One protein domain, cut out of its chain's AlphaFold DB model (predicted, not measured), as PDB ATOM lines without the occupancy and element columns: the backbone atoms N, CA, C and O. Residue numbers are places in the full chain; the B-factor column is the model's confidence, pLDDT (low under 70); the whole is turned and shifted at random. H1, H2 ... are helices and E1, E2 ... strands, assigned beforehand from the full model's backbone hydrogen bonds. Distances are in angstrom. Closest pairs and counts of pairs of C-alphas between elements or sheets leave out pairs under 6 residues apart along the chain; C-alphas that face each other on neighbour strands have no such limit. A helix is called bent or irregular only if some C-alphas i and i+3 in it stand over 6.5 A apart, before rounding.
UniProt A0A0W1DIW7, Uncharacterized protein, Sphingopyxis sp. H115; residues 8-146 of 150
ATOM      1  N   LYS A   8     -36.119 -13.063 -10.295       86.25
ATOM      2  CA  LYS A   8     -36.322 -11.710 -10.818       86.25
ATOM      3  C   LYS A   8     -36.863 -10.762  -9.747       86.25
ATOM      4  O   LYS A   8     -36.333  -9.667  -9.611       86.25
ATOM      5  N   ASP A   9     -37.861 -11.194  -8.971       85.50
ATOM      6  CA  ASP A   9     -38.432 -10.371  -7.892       85.50
ATOM      7  C   ASP A   9     -37.369 -10.072  -6.810       85.50
ATOM      8  O   ASP A   9     -37.279  -8.951  -6.321       85.50
ATOM      9  N   ARG A  10     -36.510 -11.048  -6.472       87.44
ATOM     10  CA  ARG A  10     -35.402 -10.855  -5.513       87.44
ATOM     11  C   ARG A  10     -34.321  -9.909  -6.030       87.44
ATOM     12  O   ARG A  10     -33.782  -9.122  -5.260       87.44
ATOM     13  N   LEU A  11     -33.994  -9.998  -7.320       90.19
ATOM     14  CA  LEU A  11     -33.054  -9.073  -7.951       90.19
ATOM     15  C   LEU A  11     -33.604  -7.643  -7.926       90.19
ATOM     16  O   LEU A  11     -32.867  -6.718  -7.607       90.19
ATOM     17  N   GLU A  12     -34.892  -7.468  -8.221       89.69
ATOM     18  CA  GLU A  12     -35.548  -6.163  -8.144       89.69
ATOM     19  C   GLU A  12     -35.530  -5.597  -6.719       89.69
ATOM     20  O   GLU A  12     -35.145  -4.445  -6.544       89.69
ATOM     21  N   GLU A  13     -35.852  -6.407  -5.706       89.62
ATOM     22  CA  GLU A  13     -35.773  -5.997  -4.295       89.62
ATOM     23  C   GLU A  13     -34.352  -5.570  -3.904       89.62
ATOM     24  O   GLU A  13     -34.171  -4.500  -3.320       89.62
ATOM     25  N   ALA A  14     -33.334  -6.350  -4.281       91.88
ATOM     26  CA  ALA A  14     -31.939  -6.011  -4.019       91.88
ATOM     27  C   ALA A  14     -31.511  -4.713  -4.720       91.88
ATOM     28  O   ALA A  14     -30.872  -3.864  -4.099       91.88
ATOM     29  N   GLU A  15     -31.859  -4.529  -5.996       93.81
ATOM     30  CA  GLU A  15     -31.525  -3.305  -6.728       93.81
ATOM     31  C   GLU A  15     -32.214  -2.077  -6.119       93.81
ATOM     32  O   GLU A  15     -31.563  -1.048  -5.930       93.81
ATOM     33  N   THR A  16     -33.497  -2.179  -5.765       93.94
ATOM     34  CA  THR A  16     -34.230  -1.080  -5.126       93.94
ATOM     35  C   THR A  16     -33.645  -0.748  -3.754       93.94
ATOM     36  O   THR A  16     -33.443   0.427  -3.446       93.94
ATOM     37  N   LEU A  17     -33.313  -1.755  -2.940       94.06
ATOM     38  CA  LEU A  17     -32.675  -1.536  -1.643       94.06
ATOM     39  C   LEU A  17     -31.306  -0.861  -1.799       94.06
ATOM     40  O   LEU A  17     -30.993   0.068  -1.056       94.06
ATOM     41  N   MET A  18     -30.505  -1.271  -2.787       94.94
ATOM     42  CA  MET A  18     -29.233  -0.608  -3.091       94.94
ATOM     43  C   MET A  18     -29.430   0.857  -3.494       94.94
ATOM     44  O   MET A  18     -28.669   1.711  -3.042       94.94
ATOM     45  N   ALA A  19     -30.454   1.169  -4.295       95.62
ATOM     46  CA  ALA A  19     -30.777   2.547  -4.659       95.62
ATOM     47  C   ALA A  19     -31.191   3.383  -3.434       95.62
ATOM     48  O   ALA A  19     -30.700   4.497  -3.257       95.62
ATOM     49  N   ALA A  20     -32.029   2.829  -2.554       95.62
ATOM     50  CA  ALA A  20     -32.428   3.480  -1.309       95.62
ATOM     51  C   ALA A  20     -31.225   3.742  -0.387       95.62
ATOM     52  O   ALA A  20     -31.049   4.851   0.112       95.62
ATOM     53  N   LEU A  21     -30.339   2.757  -0.221       95.06
ATOM     54  CA  LEU A  21     -29.113   2.912   0.565       95.06
ATOM     55  C   LEU A  21     -28.142   3.925  -0.053       95.06
ATOM     56  O   LEU A  21     -27.461   4.640   0.679       95.06
ATOM     57  N   ALA A  22     -28.071   4.016  -1.384       94.94
ATOM     58  CA  ALA A  22     -27.269   5.034  -2.056       94.94
ATOM     59  C   ALA A  22     -27.793   6.449  -1.766       94.94
ATOM     60  O   ALA A  22     -26.988   7.343  -1.512       94.94
ATOM     61  N   ILE A  23     -29.116   6.642  -1.738       95.19
ATOM     62  CA  ILE A  23     -29.756   7.913  -1.355       95.19
ATOM     63  C   ILE A  23     -29.405   8.274   0.089       95.19
ATOM     64  O   ILE A  23     -28.886   9.361   0.328       95.19
ATOM     65  N   VAL A  24     -29.607   7.337   1.021       94.44
ATOM     66  CA  VAL A  24     -29.266   7.498   2.447       94.44
ATOM     67  C   VAL A  24     -27.815   7.947   2.610       94.44
ATOM     68  O   VAL A  24     -27.546   8.958   3.252       94.44
ATOM     69  N   ARG A  25     -26.876   7.229   1.979       93.31
ATOM     70  CA  ARG A  25     -25.440   7.535   2.060       93.31
ATOM     71  C   ARG A  25     -25.091   8.880   1.439       93.31
ATOM     72  O   ARG A  25     -24.298   9.614   2.015       93.31
ATOM     73  N   SER A  26     -25.672   9.201   0.285       92.38
ATOM     74  CA  SER A  26     -25.384  10.455  -0.423       92.38
ATOM     75  C   SER A  26     -25.885  11.676   0.348       92.38
ATOM     76  O   SER A  26     -25.256  12.723   0.297       92.38
ATOM     77  N   ALA A  27     -26.993  11.536   1.078       92.19
ATOM     78  CA  ALA A  27     -27.529  12.584   1.941       92.19
ATOM     79  C   ALA A  27     -26.914  12.597   3.355       92.19
ATOM     80  O   ALA A  27     -27.268  13.452   4.166       92.19
ATOM     81  N   GLY A  28     -26.008  11.659   3.659       92.50
ATOM     82  CA  GLY A  28     -25.383  11.533   4.974       92.50
ATOM     83  C   GLY A  28     -26.364  11.176   6.091       92.50
ATOM     84  O   GLY A  28     -26.109  11.545   7.235       92.50
ATOM     85  N   LEU A  29     -27.485  10.520   5.770       92.75
ATOM     86  CA  LEU A  29     -28.504  10.159   6.754       92.75
ATOM     87  C   LEU A  29     -27.985   9.068   7.690       92.75
ATOM     88  O   LEU A  29     -27.449   8.050   7.237       92.75
ATOM     89  N   GLU A  30     -28.215   9.248   8.985       91.12
ATOM     90  CA  GLU A  30     -27.958   8.219   9.986       91.12
ATOM     91  C   GLU A  30     -29.191   7.326  10.117       91.12
ATOM     92  O   GLU A  30     -30.284   7.779  10.458       91.12
ATOM     93  N   LEU A  31     -29.025   6.045   9.780       89.06
ATOM     94  CA  LEU A  31     -30.091   5.063   9.937       89.06
ATOM     95  C   LEU A  31     -30.069   4.503  11.349       89.06
ATOM     96  O   LEU A  31     -29.041   3.990  11.795       89.06
ATOM     97  N   ASP A  32     -31.223   4.506  12.004       80.06
ATOM     98  CA  ASP A  32     -31.380   3.834  13.287       80.06
ATOM     99  C   ASP A  32     -31.981   2.434  13.096       80.06
ATOM    100  O   ASP A  32     -33.054   2.256  12.513       80.06
ATOM    101  N   GLY A  33     -31.275   1.419  13.600       59.97
ATOM    102  CA  GLY A  33     -31.756   0.035  13.658       59.97
ATOM    103  C   GLY A  33     -32.668  -0.252  14.858       59.97
ATOM    104  O   GLY A  33     -33.257  -1.329  14.931       59.97
ATOM    105  N   LYS A  34     -32.774   0.687  15.806       55.78
ATOM    106  CA  LYS A  34     -33.602   0.638  17.018       55.78
ATOM    107  C   LYS A  34     -34.653   1.752  16.998       55.78
ATOM    108  O   LYS A  34     -34.751   2.557  17.913       55.78
ATOM    109  N   LEU A  35     -35.485   1.760  15.966       52.50
ATOM    110  CA  LEU A  35     -36.688   2.591  15.923       52.50
ATOM    111  C   LEU A  35     -37.520   2.471  17.217       52.50
ATOM    112  O   LEU A  35     -37.827   1.349  17.634       52.50
ATOM    113  N   PRO A  36     -38.026   3.572  17.793       55.06
ATOM    114  CA  PRO A  36     -39.303   3.517  18.468       55.06
ATOM    115  C   PRO A  36     -40.431   3.523  17.408       55.06
ATOM    116  O   PRO A  36     -40.390   4.243  16.415       55.06
ATOM    117  N   VAL A  37     -41.485   2.747  17.671       63.47
ATOM    118  CA  VAL A  37     -42.865   2.847  17.140       63.47
ATOM    119  C   VAL A  37     -43.259   2.108  15.845       63.47
ATOM    120  O   VAL A  37     -44.412   1.679  15.790       63.47
ATOM    121  N   LEU A  38     -42.417   1.881  14.823       75.62
ATOM    122  CA  LEU A  38     -42.936   1.194  13.618       75.62
ATOM    123  C   LEU A  38     -43.153  -0.317  13.847       75.62
ATOM    124  O   LEU A  38     -42.210  -1.022  14.217       75.62
ATOM    125  N   PRO A  39     -44.372  -0.843  13.616       81.62
ATOM    126  CA  PRO A  39     -44.648  -2.261  13.810       81.62
ATOM    127  C   PRO A  39     -43.977  -3.156  12.739       81.62
ATOM    128  O   PRO A  39     -43.563  -2.664  11.680       81.62
ATOM    129  N   PRO A  40     -43.811  -4.470  13.008       83.19
ATOM    130  CA  PRO A  40     -42.958  -5.368  12.214       83.19
ATOM    131  C   PRO A  40     -43.291  -5.456  10.718       83.19
ATOM    132  O   PRO A  40     -42.431  -5.807   9.909       83.19
ATOM    133  N   GLU A  41     -44.512  -5.120  10.308       83.88
ATOM    134  CA  GLU A  41     -44.903  -5.052   8.898       83.88
ATOM    135  C   GLU A  41     -44.127  -4.001   8.081       83.88
ATOM    136  O   GLU A  41     -44.127  -4.075   6.846       83.88
ATOM    137  N   PHE A  42     -43.445  -3.059   8.746       86.06
ATOM    138  CA  PHE A  42     -42.608  -2.021   8.137       86.06
ATOM    139  C   PHE A  42     -41.105  -2.308   8.222       86.06
ATOM    140  O   PHE A  42     -40.307  -1.431   7.923       86.06
ATOM    141  N   VAL A  43     -40.689  -3.536   8.554       82.62
ATOM    142  CA  VAL A  43     -39.268  -3.928   8.727       82.62
ATOM    143  C   VAL A  43     -38.339  -3.599   7.543       82.62
ATOM    144  O   VAL A  43     -37.122  -3.587   7.692       82.62
ATOM    145  N   ARG A  44     -38.888  -3.348   6.350       84.44
ATOM    146  CA  ARG A  44     -38.116  -2.986   5.146       84.44
ATOM    147  C   ARG A  44     -37.900  -1.482   4.992       84.44
ATOM    148  O   ARG A  44     -37.172  -1.073   4.094       84.44
ATOM    149  N   TYR A  45     -38.583  -0.669   5.791       89.94
ATOM    150  CA  TYR A  45     -38.456   0.779   5.740       89.94
ATOM    151  C   TYR A  45     -37.190   1.164   6.492       89.94
ATOM    152  O   TYR A  45     -36.909   0.646   7.572       89.94
ATOM    153  N   LEU A  46     -36.414   2.060   5.898       91.12
ATOM    154  CA  LEU A  46     -35.206   2.590   6.508       91.12
ATOM    155  C   LEU A  46     -35.591   3.889   7.208       91.12
ATOM    156  O   LEU A  46     -36.108   4.798   6.562       91.12
ATOM    157  N   SER A  47     -35.362   3.976   8.514       90.50
ATOM    158  CA  SER A  47     -35.682   5.176   9.286       90.50
ATOM    159  C   SER A  47     -34.442   6.004   9.559       90.50
ATOM    160  O   SER A  47     -33.460   5.483  10.088       90.50
ATOM    161  N   ALA A  48     -34.534   7.295   9.254       90.88
ATOM    162  CA  ALA A  48     -33.584   8.323   9.651       90.88
ATOM    163  C   ALA A  48     -34.278   9.257  10.662       90.88
ATOM    164  O   ALA A  48     -34.889  10.252  10.258       90.88
ATOM    165  N   PRO A  49     -34.274   8.910  11.965       87.31
ATOM    166  CA  PRO A  49     -35.069   9.617  12.969       87.31
ATOM    167  C   PRO A  49     -34.640  11.077  13.143       87.31
ATOM    168  O   PRO A  49     -35.502  11.948  13.221       87.31
ATOM    169  N   ASP A  50     -33.336  11.362  13.107       89.12
ATOM    170  CA  ASP A  50     -32.804  12.728  13.246       89.12
ATOM    171  C   ASP A  50     -33.194  13.646  12.080       89.12
ATOM    172  O   ASP A  50     -33.198  14.870  12.202       89.12
ATOM    173  N   SER A  51     -33.551  13.045  10.946       89.31
ATOM    174  CA  SER A  51     -33.998  13.734   9.740       89.31
ATOM    175  C   SER A  51     -35.519  13.731   9.587       89.31
ATOM    176  O   SER A  51     -36.003  14.194   8.556       89.31
ATOM    177  N   PHE A  52     -36.261  13.165  10.550       92.44
ATOM    178  CA  PHE A  52     -37.708  12.941  10.467       92.44
ATOM    179  C   PHE A  52     -38.119  12.358   9.109       92.44
ATOM    180  O   PHE A  52     -39.018  12.875   8.443       92.44
ATOM    181  N   LEU A  53     -37.450  11.276   8.687       94.12
ATOM    182  CA  LEU A  53     -37.627  10.716   7.349       94.12
ATOM    183  C   LEU A  53     -37.666   9.186   7.325       94.12
ATOM    184  O   LEU A  53     -36.814   8.506   7.902       94.12
ATOM    185  N   LEU A  54     -38.599   8.647   6.540       94.25
ATOM    186  CA  LEU A  54     -38.615   7.252   6.105       94.25
ATOM    187  C   LEU A  54     -38.142   7.136   4.659       94.25
ATOM    188  O   LEU A  54     -38.665   7.792   3.763       94.25
ATOM    189  N   VAL A  55     -37.210   6.227   4.399       94.69
ATOM    190  CA  VAL A  55     -36.860   5.807   3.040       94.69
ATOM    191  C   VAL A  55     -37.493   4.442   2.792       94.69
ATOM    192  O   VAL A  55     -37.234   3.478   3.513       94.69
ATOM    193  N   VAL A  56     -38.346   4.364   1.773       94.19
ATOM    194  CA  VAL A  56     -39.236   3.230   1.507       94.19
ATOM    195  C   VAL A  56     -38.848   2.564   0.183       94.19
ATOM    196  O   VAL A  56     -39.217   3.056  -0.885       94.19
ATOM    197  N   PRO A  57     -38.112   1.438   0.206       93.62
ATOM    198  CA  PRO A  57     -37.854   0.646  -0.992       93.62
ATOM    199  C   PRO A  57     -39.160   0.031  -1.528       93.62
ATOM    200  O   PRO A  57     -39.802  -0.766  -0.843       93.62
ATOM    201  N   SER A  58     -39.527   0.371  -2.762       92.19
ATOM    202  CA  SER A  58     -40.736  -0.077  -3.459       92.19
ATOM    203  C   SER A  58     -40.404  -0.915  -4.699       92.19
ATOM    204  O   SER A  58     -39.506  -0.601  -5.487       92.19
ATOM    205  N   THR A  59     -41.139  -2.010  -4.884       87.00
ATOM    206  CA  THR A  59     -41.009  -2.919  -6.035       87.00
ATOM    207  C   THR A  59     -42.391  -3.250  -6.576       87.00
ATOM    208  O   THR A  59     -43.383  -3.139  -5.857       87.00
ATOM    209  N   ALA A  60     -42.477  -3.757  -7.808       75.81
ATOM    210  CA  ALA A  60     -43.753  -4.179  -8.392       75.81
ATOM    211  C   ALA A  60     -44.464  -5.295  -7.592       75.81
ATOM    212  O   ALA A  60     -45.661  -5.527  -7.769       75.81
ATOM    213  N   ALA A  61     -43.746  -6.007  -6.715       67.31
ATOM    214  CA  ALA A  61     -44.324  -7.010  -5.825       67.31
ATOM    215  C   ALA A  61     -45.107  -6.398  -4.645       67.31
ATOM    216  O   ALA A  61     -45.936  -7.095  -4.045       67.31
ATOM    217  N   TYR A  62     -44.866  -5.124  -4.326       68.69
ATOM    218  CA  TYR A  62     -45.534  -4.373  -3.267       68.69
ATOM    219  C   TYR A  62     -46.538  -3.407  -3.903       68.69
ATOM    220  O   TYR A  62     -46.247  -2.259  -4.218       68.69
ATOM    221  N   GLN A  63     -47.742  -3.915  -4.162       57.19
ATOM    222  CA  GLN A  63     -48.870  -3.054  -4.514       57.19
ATOM    223  C   GLN A  63     -49.215  -2.159  -3.307       57.19
ATOM    224  O   GLN A  63     -49.090  -2.601  -2.162       57.19
ATOM    225  N   ASP A  64     -49.651  -0.927  -3.573       65.12
ATOM    226  CA  ASP A  64     -50.146   0.042  -2.580       65.12
ATOM    227  C   ASP A  64     -49.123   0.555  -1.549       65.12
ATOM    228  O   ASP A  64     -49.432   0.717  -0.363       65.12
ATOM    229  N   ASP A  65     -47.907   0.889  -1.989       79.69
ATOM    230  CA  ASP A  65     -46.897   1.450  -1.083       79.69
ATOM    231  C   ASP A  65     -47.274   2.826  -0.519       79.69
ATOM    232  O   ASP A  65     -46.912   3.113   0.616       79.69
ATOM    233  N   ARG A  66     -48.060   3.657  -1.222       88.25
ATOM    234  CA  ARG A  66     -48.450   4.985  -0.704       88.25
ATOM    235  C   ARG A  66     -49.387   4.921   0.507       88.25
ATOM    236  O   ARG A  66     -49.047   5.536   1.512       88.25
ATOM    237  N   PRO A  67     -50.519   4.186   0.495       89.88
ATOM    238  CA  PRO A  67     -51.343   4.038   1.699       89.88
ATOM    239  C   PRO A  67     -50.582   3.431   2.883       89.88
ATOM    240  O   PRO A  67     -50.757   3.859   4.024       89.88
ATOM    241  N   ARG A  68     -49.703   2.452   2.624       90.62
ATOM    242  CA  ARG A  68     -48.877   1.832   3.670       90.62
ATOM    243  C   ARG A  68     -47.834   2.800   4.223       90.62
ATOM    244  O   ARG A  68     -47.714   2.911   5.442       90.62
ATOM    245  N   ALA A  69     -47.144   3.528   3.349       91.62
ATOM    246  CA  ALA A  69     -46.197   4.567   3.725       91.62
ATOM    247  C   ALA A  69     -46.893   5.691   4.497       91.62
ATOM    248  O   ALA A  69     -46.407   6.058   5.555       91.62
ATOM    249  N   ALA A  70     -48.070   6.152   4.067       93.00
ATOM    250  CA  ALA A  70     -48.858   7.159   4.782       93.00
ATOM    251  C   ALA A  70     -49.209   6.721   6.215       93.00
ATOM    252  O   ALA A  70     -49.148   7.521   7.147       93.00
ATOM    253  N   ASN A  71     -49.542   5.441   6.425       91.88
ATOM    254  CA  ASN A  71     -49.764   4.930   7.777       91.88
ATOM    255  C   ASN A  71     -48.472   4.920   8.611       91.88
ATOM    256  O   ASN A  71     -48.510   5.303   9.777       91.88
ATOM    257  N   ALA A  72     -47.339   4.517   8.026       91.25
ATOM    258  CA  ALA A  72     -46.045   4.556   8.705       91.25
ATOM    259  C   ALA A  72     -45.620   5.994   9.050       91.25
ATOM    260  O   ALA A  72     -45.246   6.248  10.191       91.25
ATOM    261  N   MET A  73     -45.770   6.933   8.110       92.75
ATOM    262  CA  MET A  73     -45.543   8.368   8.307       92.75
ATOM    263  C   MET A  73     -46.358   8.891   9.484       92.75
ATOM    264  O   MET A  73     -45.804   9.509  10.378       92.75
ATOM    265  N   ARG A  74     -47.652   8.558   9.565       91.00
ATOM    266  CA  ARG A  74     -48.513   8.978  10.681       91.00
ATOM    267  C   ARG A  74     -48.056   8.422  12.035       91.00
ATOM    268  O   ARG A  74     -48.186   9.098  13.051       91.00
ATOM    269  N   ILE A  75     -47.577   7.178  12.066       89.81
ATOM    270  CA  ILE A  75     -47.087   6.531  13.293       89.81
ATOM    271  C   ILE A  75     -45.768   7.171  13.747       89.81
ATOM    272  O   ILE A  75     -45.600   7.448  14.934       89.81
ATOM    273  N   ALA A  76     -44.852   7.408  12.808       88.88
ATOM    274  CA  ALA A  76     -43.512   7.926  13.072       88.88
ATOM    275  C   ALA A  76     -43.421   9.467  13.057       88.88
ATOM    276  O   ALA A  76     -42.423  10.012  13.518       88.88
ATOM    277  N   ARG A  77     -44.479  10.157  12.607       90.94
ATOM    278  CA  ARG A  77     -44.605  11.621  12.477       90.94
ATOM    279  C   ARG A  77     -43.465  12.235  11.667       90.94
ATOM    280  O   ARG A  77     -42.698  13.055  12.169       90.94
ATOM    281  N   CYS A  78     -43.319  11.753  10.441       92.56
ATOM    282  CA  CYS A  78     -42.166  12.012   9.591       92.56
ATOM    283  C   CYS A  78     -42.531  11.971   8.105       92.56
ATOM    284  O   CYS A  78     -43.495  11.308   7.712       92.56
ATOM    285  N   ASP A  79     -41.698  12.594   7.275       95.44
ATOM    286  CA  ASP A  79     -41.825  12.534   5.822       95.44
ATOM    287  C   ASP A  79     -41.438  11.146   5.284       95.44
ATOM    288  O   ASP A  79     -40.844  10.315   5.984       95.44
ATOM    289  N   ALA A  80     -41.734  10.884   4.009       95.56
ATOM    290  CA  ALA A  80     -41.305   9.669   3.328       95.56
ATOM    291  C   ALA A  80     -40.762   9.917   1.919       95.56
ATOM    292  O   ALA A  80     -41.278  10.722   1.149       95.56
ATOM    293  N   VAL A  81     -39.758   9.128   1.549       96.50
ATOM    294  CA  VAL A  81     -39.209   9.015   0.196       96.50
ATOM    295  C   VAL A  81     -39.393   7.573  -0.251       96.50
ATOM    296  O   VAL A  81     -38.700   6.670   0.219       96.50
ATOM    297  N   ILE A  82     -40.329   7.341  -1.166       96.06
ATOM    298  CA  ILE A  82     -40.525   6.042  -1.806       96.06
ATOM    299  C   ILE A  82     -39.560   5.932  -2.979       96.06
ATOM    300  O   ILE A  82     -39.594   6.739  -3.903       96.06
ATOM    301  N   VAL A  83     -38.719   4.905  -2.955       95.69
ATOM    302  CA  VAL A  83     -37.692   4.642  -3.963       95.69
ATOM    303  C   VAL A  83     -38.119   3.450  -4.799       95.69
ATOM    304  O   VAL A  83     -38.278   2.356  -4.264       95.69
ATOM    305  N   ARG A  84     -38.255   3.624  -6.112       93.50
ATOM    306  CA  ARG A  84     -38.567   2.535  -7.050       93.50
ATOM    307  C   ARG A  84     -37.621   2.544  -8.242       93.50
ATOM    308  O   ARG A  84     -37.099   3.585  -8.635       93.50
ATOM    309  N   ILE A  85     -37.431   1.383  -8.859       92.25
ATOM    310  CA  ILE A  85     -36.685   1.270 -10.116       92.25
ATOM    311  C   ILE A  85     -37.672   1.158 -11.271       92.25
ATOM    312  O   ILE A  85     -38.370   0.158 -11.419       92.25
ATOM    313  N   SER A  86     -37.695   2.180 -12.122       89.88
ATOM    314  CA  SER A  86     -38.406   2.141 -13.393       89.88
ATOM    315  C   SER A  86     -37.559   1.435 -14.451       89.88
ATOM    316  O   SER A  86     -36.368   1.720 -14.624       89.88
ATOM    317  N   ARG A  87     -38.185   0.500 -15.167       87.81
ATOM    318  CA  ARG A  87     -37.589  -0.257 -16.275       87.81
ATOM    319  C   ARG A  87     -38.423  -0.025 -17.534       87.81
ATOM    320  O   ARG A  87     -39.283  -0.852 -17.841       87.81
ATOM    321  N   PRO A  88     -38.235   1.110 -18.226       83.56
ATOM    322  CA  PRO A  88     -38.967   1.377 -19.454       83.56
ATOM    323  C   PRO A  88     -38.605   0.338 -20.525       83.56
ATOM    324  O   PRO A  88     -37.504  -0.212 -20.527       83.56
ATOM    325  N   SER A  89     -39.529   0.074 -21.451       82.25
ATOM    326  CA  SER A  89     -39.285  -0.818 -22.595       82.25
ATOM    327  C   SER A  89     -38.183  -0.298 -23.524       82.25
ATOM    328  O   SER A  89     -37.552  -1.081 -24.229       82.25
ATOM    329  N   ILE A  90     -37.948   1.017 -23.509       79.81
ATOM    330  CA  ILE A  90     -36.916   1.715 -24.271       79.81
ATOM    331  C   ILE A  90     -36.144   2.626 -23.312       79.81
ATOM    332  O   ILE A  90     -36.737   3.442 -22.606       79.81
ATOM    333  N   GLY A  91     -34.815   2.516 -23.319       83.19
ATOM    334  CA  GLY A  91     -33.914   3.344 -22.516       83.19
ATOM    335  C   GLY A  91     -33.362   2.651 -21.264       83.19
ATOM    336  O   GLY A  91     -33.673   1.490 -20.991       83.19
ATOM    337  N   PRO A  92     -32.485   3.341 -20.514       87.62
ATOM    338  CA  PRO A  92     -31.857   2.771 -19.330       87.62
ATOM    339  C   PRO A  92     -32.850   2.650 -18.170       87.62
ATOM    340  O   PRO A  92     -33.823   3.402 -18.075       87.62
ATOM    341  N   LYS A  93     -32.553   1.734 -17.241       89.56
ATOM    342  CA  LYS A  93     -33.209   1.692 -15.929       89.56
ATOM    343  C   LYS A  93     -33.000   3.020 -15.195       89.56
ATOM    344  O   LYS A  93     -31.914   3.597 -15.273       89.56
ATOM    345  N   LYS A  94     -34.015   3.482 -14.469       91.75
ATOM    346  CA  LYS A  94     -33.973   4.751 -13.730       91.75
ATOM    347  C   LYS A  94     -34.485   4.567 -12.310       91.75
ATOM    348  O   LYS A  94     -35.413   3.796 -12.083       91.75
ATOM    349  N   VAL A  95     -33.895   5.299 -11.372       93.75
ATOM    350  CA  VAL A  95     -34.459   5.457 -10.028       93.75
ATOM    351  C   VAL A  95     -35.533   6.530 -10.107       93.75
ATOM    352  O   VAL A  95     -35.280   7.609 -10.640       93.75
ATOM    353  N   VAL A  96     -36.716   6.218  -9.595       94.00
ATOM    354  CA  VAL A  96     -37.837   7.146  -9.498       94.00
ATOM    355  C   VAL A  96     -38.239   7.265  -8.042       94.00
ATOM    356  O   VAL A  96     -38.226   6.279  -7.302       94.00
ATOM    357  N   ILE A  97     -38.565   8.486  -7.650       95.19
ATOM    358  CA  ILE A  97     -38.854   8.872  -6.284       95.19
ATOM    359  C   ILE A  97     -40.276   9.415  -6.211       95.19
ATOM    360  O   ILE A  97     -40.642  10.276  -7.006       95.19
ATOM    361  N   ASP A  98     -41.053   8.944  -5.243       94.81
ATOM    362  CA  ASP A  98     -42.251   9.652  -4.793       94.81
ATOM    363  C   ASP A  98     -41.985  10.192  -3.384       94.81
ATOM    364  O   ASP A  98     -41.382   9.510  -2.555       94.81
ATOM    365  N   ILE A  99     -42.420  11.416  -3.113       95.62
ATOM    366  CA  ILE A  99     -42.158  12.134  -1.865       95.62
ATOM    367  C   ILE A  99     -43.492  12.359  -1.165       95.62
ATOM    368  O   ILE A  99     -44.416  12.912  -1.759       95.62
ATOM    369  N   GLY A 100     -43.591  11.911   0.080       95.94
ATOM    370  CA  GLY A 100     -44.712  12.175   0.969       95.94
ATOM    371  C   GLY A 100     -44.289  13.167   2.042       95.94
ATOM    372  O   GLY A 100     -43.364  12.872   2.793       95.94
ATOM    373  N   ILE A 101     -44.971  14.305   2.125       95.44
ATOM    374  CA  ILE A 101     -44.785  15.284   3.203       95.44
ATOM    375  C   ILE A 101     -45.828  15.026   4.289       95.44
ATOM    376  O   ILE A 101     -47.017  14.881   3.975       95.44
ATOM    377  N   ASP A 102     -45.385  14.922   5.542       93.06
ATOM    378  CA  ASP A 102     -46.249  14.672   6.695       93.06
ATOM    379  C   ASP A 102     -47.241  15.822   6.932       93.06
ATOM    380  O   ASP A 102     -46.999  16.990   6.627       93.06
ATOM    381  N   GLY A 103     -48.402  15.475   7.479       88.19
ATOM    382  CA  GLY A 103     -49.505  16.395   7.727       88.19
ATOM    383  C   GLY A 103     -50.775  15.647   8.121       88.19
ATOM    384  O   GLY A 103     -50.798  14.418   8.184       88.19
ATOM    385  N   LEU A 104     -51.875  16.373   8.358       85.69
ATOM    386  CA  LEU A 104     -53.172  15.743   8.666       85.69
ATOM    387  C   LEU A 104     -53.597  14.755   7.563       85.69
ATOM    388  O   LEU A 104     -54.152  13.694   7.846       85.69
ATOM    389  N   VAL A 105     -53.308  15.119   6.313       88.00
ATOM    390  CA  VAL A 105     -53.360  14.254   5.136       88.00
ATOM    391  C   VAL A 105     -52.026  14.430   4.407       88.00
ATOM    392  O   VAL A 105     -51.728  15.563   4.025       88.00
ATOM    393  N   PRO A 106     -51.229  13.362   4.210       91.62
ATOM    394  CA  PRO A 106     -49.943  13.484   3.536       91.62
ATOM    395  C   PRO A 106     -50.078  14.032   2.114       91.62
ATOM    396  O   PRO A 106     -50.923  13.567   1.340       91.62
ATOM    397  N   VAL A 107     -49.218  14.986   1.765       93.25
ATOM    398  CA  VAL A 107     -49.131  15.533   0.404       93.25
ATOM    399  C   VAL A 107     -48.123  14.712  -0.387       93.25
ATOM    400  O   VAL A 107     -46.992  14.521   0.056       93.25
ATOM    401  N   TRP A 108     -48.532  14.221  -1.557       93.62
ATOM    402  CA  TRP A 108     -47.702  13.363  -2.401       93.62
ATOM    403  C   TRP A 108     -47.215  14.091  -3.648       93.62
ATOM    404  O   TRP A 108     -48.015  14.585  -4.445       93.62
ATOM    405  N   HIS A 109     -45.903  14.064  -3.853       93.31
ATOM    406  CA  HIS A 109     -45.225  14.530  -5.052       93.31
ATOM    407  C   HIS A 109     -44.644  13.326  -5.788       93.31
ATOM    408  O   HIS A 109     -43.910  12.527  -5.212       93.31
ATOM    409  N   ASN A 110     -44.996  13.173  -7.061       91.69
ATOM    410  CA  ASN A 110     -44.781  11.922  -7.779       91.69
ATOM    411  C   ASN A 110     -43.718  12.080  -8.855       91.69
ATOM    412  O   ASN A 110     -43.633  13.124  -9.494       91.69
ATOM    413  N   GLU A 111     -42.990  10.997  -9.101       91.81
ATOM    414  CA  GLU A 111     -42.119  10.856 -10.272       91.81
ATOM    415  C   GLU A 111     -40.975  11.874 -10.325       91.81
ATOM    416  O   GLU A 111     -40.770  12.606 -11.293       91.81
ATOM    417  N   TYR A 112     -40.199  11.883  -9.251       94.94
ATOM    418  CA  TYR A 112     -38.981  12.659  -9.122       94.94
ATOM    419  C   TYR A 112     -37.768  11.815  -9.493       94.94
ATOM    420  O   TYR A 112     -37.735  10.599  -9.286       94.94
ATOM    421  N   ARG A 113     -36.729  12.474  -9.998       94.00
ATOM    422  CA  ARG A 113     -35.417  11.872 -10.231       94.00
ATOM    423  C   ARG A 113     -34.393  12.407  -9.227       94.00
ATOM    424  O   ARG A 113     -34.362  13.616  -8.984       94.00
ATOM    425  N   PRO A 114     -33.532  11.543  -8.664       94.44
ATOM    426  CA  PRO A 114     -32.400  11.992  -7.868       94.44
ATOM    427  C   PRO A 114     -31.345  12.661  -8.756       94.44
ATOM    428  O   PRO A 114     -31.004  12.154  -9.824       94.44
ATOM    429  N   CYS A 115     -30.811  13.787  -8.296       93.06
ATOM    430  CA  CYS A 115     -29.753  14.553  -8.941       93.06
ATOM    431  C   CYS A 115     -28.767  15.034  -7.873       93.06
ATOM    432  O   CYS A 115     -29.178  15.674  -6.910       93.06
ATOM    433  N   SER A 116     -27.477  14.729  -8.017       89.75
ATOM    434  CA  SER A 116     -26.448  15.281  -7.130       89.75
ATOM    435  C   SER A 116     -25.894  16.560  -7.747       89.75
ATOM    436  O   SER A 116     -25.409  16.528  -8.880       89.75
ATOM    437  N   LEU A 117     -25.980  17.669  -7.016       87.06
ATOM    438  CA  LEU A 117     -25.449  18.971  -7.409       87.06
ATOM    439  C   LEU A 117     -24.629  19.516  -6.240       87.06
ATOM    440  O   LEU A 117     -25.134  19.583  -5.122       87.06
ATOM    441  N   ASP A 118     -23.358  19.834  -6.486       85.00
ATOM    442  CA  ASP A 118     -22.410  20.338  -5.481       85.00
ATOM    443  C   ASP A 118     -22.319  19.476  -4.207       85.00
ATOM    444  O   ASP A 118     -22.189  19.968  -3.089       85.00
ATOM    445  N   GLY A 119     -22.403  18.151  -4.377       83.25
ATOM    446  CA  GLY A 119     -22.351  17.190  -3.270       83.25
ATOM    447  C   GLY A 119     -23.655  17.068  -2.479       83.25
ATOM    448  O   GLY A 119     -23.706  16.317  -1.510       83.25
ATOM    449  N   VAL A 120     -24.713  17.759  -2.903       88.31
ATOM    450  CA  VAL A 120     -26.025  17.743  -2.265       88.31
ATOM    451  C   VAL A 120     -27.028  17.002  -3.139       88.31
ATOM    452  O   VAL A 120     -27.173  17.267  -4.338       88.31
ATOM    453  N   LEU A 121     -27.765  16.076  -2.523       95.06
ATOM    454  CA  LEU A 121     -28.790  15.311  -3.212       95.06
ATOM    455  C   LEU A 121     -30.088  16.116  -3.331       95.06
ATOM    456  O   LEU A 121     -30.705  16.498  -2.337       95.06
ATOM    457  N   HIS A 122     -30.520  16.317  -4.569       95.31
ATOM    458  CA  HIS A 122     -31.783  16.938  -4.925       95.31
ATOM    459  C   HIS A 122     -32.718  15.918  -5.574       95.31
ATOM    460  O   HIS A 122     -32.280  14.978  -6.240       95.31
ATOM    461  N   PHE A 123     -34.016  16.142  -5.431       95.75
ATOM    462  CA  PHE A 123     -35.063  15.469  -6.177       95.75
ATOM    463  C   PHE A 123     -35.731  16.494  -7.081       95.75
ATOM    464  O   PHE A 123     -36.302  17.478  -6.612       95.75
ATOM    465  N   VAL A 124     -35.649  16.251  -8.386       94.31
ATOM    466  CA  VAL A 124     -36.192  17.131  -9.427       94.31
ATOM    467  C   VAL A 124     -37.371  16.419 -10.091       94.31
ATOM    468  O   VAL A 124     -37.243  15.223 -10.369       94.31
ATOM    469  N   PRO A 125     -38.497  17.094 -10.359       92.88
ATOM    470  CA  PRO A 125     -39.627  16.469 -11.041       92.88
ATOM    471  C   PRO A 125     -39.237  16.019 -12.460       92.88
ATOM    472  O   PRO A 125     -38.563  16.750 -13.188       92.88
ATOM    473  N   ASP A 126     -39.640  14.809 -12.866       86.38
ATOM    474  CA  ASP A 126     -39.322  14.278 -14.206       86.38
ATOM    475  C   ASP A 126     -40.344  14.726 -15.269       86.38
ATOM    476  O   ASP A 126     -39.996  14.856 -16.443       86.38
ATOM    477  N   HIS A 127     -41.589  15.007 -14.859       80.38
ATOM    478  CA  HIS A 127     -42.706  15.322 -15.765       80.38
ATOM    479  C   HIS A 127     -43.383  16.678 -15.527       80.38
ATOM    480  O   HIS A 127     -44.033  17.184 -16.439       80.38
ATOM    481  N   ASP A 128     -43.223  17.275 -14.345       80.06
ATOM    482  CA  ASP A 128     -43.815  18.572 -14.004       80.06
ATOM    483  C   ASP A 128     -42.723  19.630 -13.778       80.06
ATOM    484  O   ASP A 128     -42.218  19.760 -12.664       80.06
ATOM    485  N   PRO A 129     -42.329  20.400 -14.808       73.31
ATOM    486  CA  PRO A 129     -41.276  21.404 -14.676       73.31
ATOM    487  C   PRO A 129     -41.643  22.575 -13.748       73.31
ATOM    488  O   PRO A 129     -40.756  23.356 -13.413       73.31
ATOM    489  N   GLY A 130     -42.914  22.717 -13.346       77.75
ATOM    490  CA  GLY A 130     -43.358  23.715 -12.367       77.75
ATOM    491  C   GLY A 130     -43.391  23.205 -10.923       77.75
ATOM    492  O   GLY A 130     -43.661  23.989 -10.014       77.75
ATOM    493  N   GLY A 131     -43.135  21.911 -10.705       83.75
ATOM    494  CA  GLY A 131     -43.130  21.303  -9.378       83.75
ATOM    495  C   GLY A 131     -41.961  21.783  -8.504       83.75
ATOM    496  O   GLY A 131     -40.923  22.199  -9.027       83.75
ATOM    497  N   PRO A 132     -42.096  21.715  -7.164       91.06
ATOM    498  CA  PRO A 132     -41.013  22.079  -6.256       91.06
ATOM    499  C   PRO A 132     -39.802  21.166  -6.459       91.06
ATOM    500  O   PRO A 132     -39.951  19.987  -6.762       91.06
ATOM    501  N   ILE A 133     -38.595  21.683  -6.246       93.50
ATOM    502  CA  ILE A 133     -37.393  20.852  -6.126       93.50
ATOM    503  C   ILE A 133     -37.210  20.537  -4.648       93.50
ATOM    504  O   ILE A 133     -37.294  21.434  -3.816       93.50
ATOM    505  N   PHE A 134     -36.913  19.288  -4.311       95.12
ATOM    506  CA  PHE A 134     -36.582  18.933  -2.934       95.12
ATOM    507  C   PHE A 134     -35.083  18.761  -2.780       95.12
ATOM    508  O   PHE A 134     -34.423  18.173  -3.630       95.12
ATOM    509  N   ARG A 135     -34.547  19.240  -1.668       94.94
ATOM    510  CA  ARG A 135     -33.180  18.988  -1.231       94.94
ATOM    511  C   ARG A 135     -33.229  18.036  -0.047       94.94
ATOM    512  O   ARG A 135     -33.915  18.317   0.933       94.94
ATOM    513  N   LEU A 136     -32.502  16.927  -0.131       94.94
ATOM    514  CA  LEU A 136     -32.382  15.977   0.966       94.94
ATOM    515  C   LEU A 136     -31.073  16.217   1.719       94.94
ATOM    516  O   LEU A 136     -29.992  16.213   1.132       94.94
ATOM    517  N   THR A 137     -31.184  16.416   3.029       91.31
ATOM    518  CA  THR A 137     -30.054  16.689   3.923       91.31
ATOM    519  C   THR A 137     -30.133  15.815   5.170       91.31
ATOM    520  O   THR A 137     -31.163  15.200   5.438       91.31
ATOM    521  N   GLN A 138     -29.091  15.850   6.002       91.12
ATOM    522  CA  GLN A 138     -29.101  15.225   7.332       91.12
ATOM    523  C   GLN A 138     -30.215  15.748   8.252       91.12
ATOM    524  O   GLN A 138     -30.580  15.077   9.210       91.12
ATOM    525  N   LYS A 139     -30.774  16.931   7.968       89.44
ATOM    526  CA  LYS A 139     -31.880  17.522   8.733       89.44
ATOM    527  C   LYS A 139     -33.264  17.169   8.177       89.44
ATOM    528  O   LYS A 139     -34.254  17.622   8.736       89.44
ATOM    529  N   GLY A 140     -33.335  16.400   7.089       90.94
ATOM    530  CA  GLY A 140     -34.584  16.040   6.419       90.94
ATOM    531  C   GLY A 140     -34.737  16.648   5.028       90.94
ATOM    532  O   GLY A 140     -33.761  17.090   4.402       90.94
ATOM    533  N   LEU A 141     -35.976  16.612   4.536       93.25
ATOM    534  CA  LEU A 141     -36.388  17.166   3.250       93.25
ATOM    535  C   LEU A 141     -36.659  18.666   3.362       93.25
ATOM    536  O   LEU A 141     -37.321  19.127   4.285       93.25
ATOM    537  N   ILE A 142     -36.166  19.427   2.389       92.50
ATOM    538  CA  ILE A 142     -36.396  20.869   2.276       92.50
ATOM    539  C   ILE A 142     -36.938  21.142   0.876       92.50
ATOM    540  O   ILE A 142     -36.336  20.703  -0.105       92.50
ATOM    541  N   SER A 143     -38.056  21.853   0.771       89.50
ATOM    542  CA  SER A 143     -38.644  22.240  -0.514       89.50
ATOM    543  C   SER A 143     -38.000  23.515  -1.059       89.50
ATOM    544  O   SER A 143     -37.531  24.357  -0.297       89.50
ATOM    545  N   SER A 144     -37.997  23.698  -2.379       83.62
ATOM    546  CA  SER A 144     -37.404  24.869  -3.035       83.62
ATOM    547  C   SER A 144     -38.070  26.187  -2.673       83.62
ATOM    548  O   SER A 144     -37.420  27.223  -2.733       83.62
ATOM    549  N   VAL A 145     -39.341  26.153  -2.264       78.31
ATOM    550  CA  VAL A 145     -40.028  27.334  -1.714       78.31
ATOM    551  C   VAL A 145     -39.395  27.827  -0.407       78.31
ATOM    552  O   VAL A 145     -39.547  28.994  -0.071       78.31
ATOM    553  N   ASP A 146     -38.641  26.966   0.280       72.44
ATOM    554  CA  ASP A 146     -37.994  27.242   1.564       72.44
ATOM    555  C   ASP A 146     -36.465  27.397   1.438       72.44
ATOM    556  O   ASP A 146     -35.768  27.499   2.448       72.44
TER     557      ASP A 146
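What this domain is: This is residues 8 to 146 of the 150 residues of an uncharacterized protein of Sphingopyxis sp. H115 (UniProt A0A0W1DIW7). One strongly twisted sheet curls like part of a barrel and folds back on itself, so that the leaf E1 E2 E3 E4 faces the leaf E6 E7 E8, with the bent strand E5 as the hinge. The long helix H1 packs with its residues 12 to 26 on the inside of the curl, with most of its contacts to E2 and E3, and H2 covers E2, E3 and E4 from the outside. The printed part has 139 residues, with named elements in the order H1 E1 E2 H2 E3 E4 E5 E6 E7 E8. The sheet is mixed, in the order E1 E2 E3 E4 E5 E6 E7 E8, and the class is mixed, helices and strands. The whole is compact, with a radius of gyration of the C-alphas of 14.2 A, and rounded, spanning 42 by 39 by 28 A.

How they stand to each other: E2, residues 53 to 58, and E3, residues 79 to 86, are parallel, with N 56 and O 81 2.8 A apart. Edge strand E1, residues 46 to 48, forms an antiparallel hairpin with E2, N 46 to O 55 being 2.9 A. E3 begins a meander, each strand the antiparallel neighbour of the one before, with E4, residues 94 to 101, E5, residues 107 to 117, E6, residues 120 to 125, E7, residues 134 to 137, and edge strand E8, residues 140 to 143. Among its N and O pairs within hydrogen-bond range are N 82 and O 98, 2.8 A, N 99 and O 109, 2.8 A, N 115 and O 122, 2.8 A, N 123 and O 134, 2.7 A, and N 135 and O 142, 2.8 A. E5 bends by 77 degrees at residue 111; its residues 107 to 112 pair with E4 and 112 to 117 with E6. Between the leaves of this folded sheet, the closest C-alphas of E2 and E8 are those of Leu 53 and Gly 140, 6.2 A apart. H1, residues 8 to 26, is on the sheet; its closest C-alphas to E2 are Leu 17 and Pro 57, 5.7 A, and to E6 Ser 26 and Leu 121, 6.6 A. H2, residues 65 to 76, is on the sheet at a height of 8.4 A, along the strands, at 23 degrees to E3 on the local plane. E2, H2 and E3 form a strand-helix-strand unit, two parallel neighbour strands joined through a helix, with a right-handed crossover. H1 and H2 are apart; in both, every O i to N i+4 pair is within hydrogen-bond range.

Where its parts are: H1 runs 26.8 A from C-alpha 8 at (-36.322, -11.710, -10.818), and H2 15.9 A. E5 measures 25.2 A, E4 22.7 A and E3 22.1 A. E8 ends at C-alpha 143, (-38.644, 22.240, -0.514).

The domain as a whole: The C-alphas farthest apart, Pro 36 and Ile 90, are 42.8 A apart. The printed part has no cut; the link from H1 to E1 is long, 19 residues. Residues 33 to 37 and 61 to 64 have pLDDT under 70.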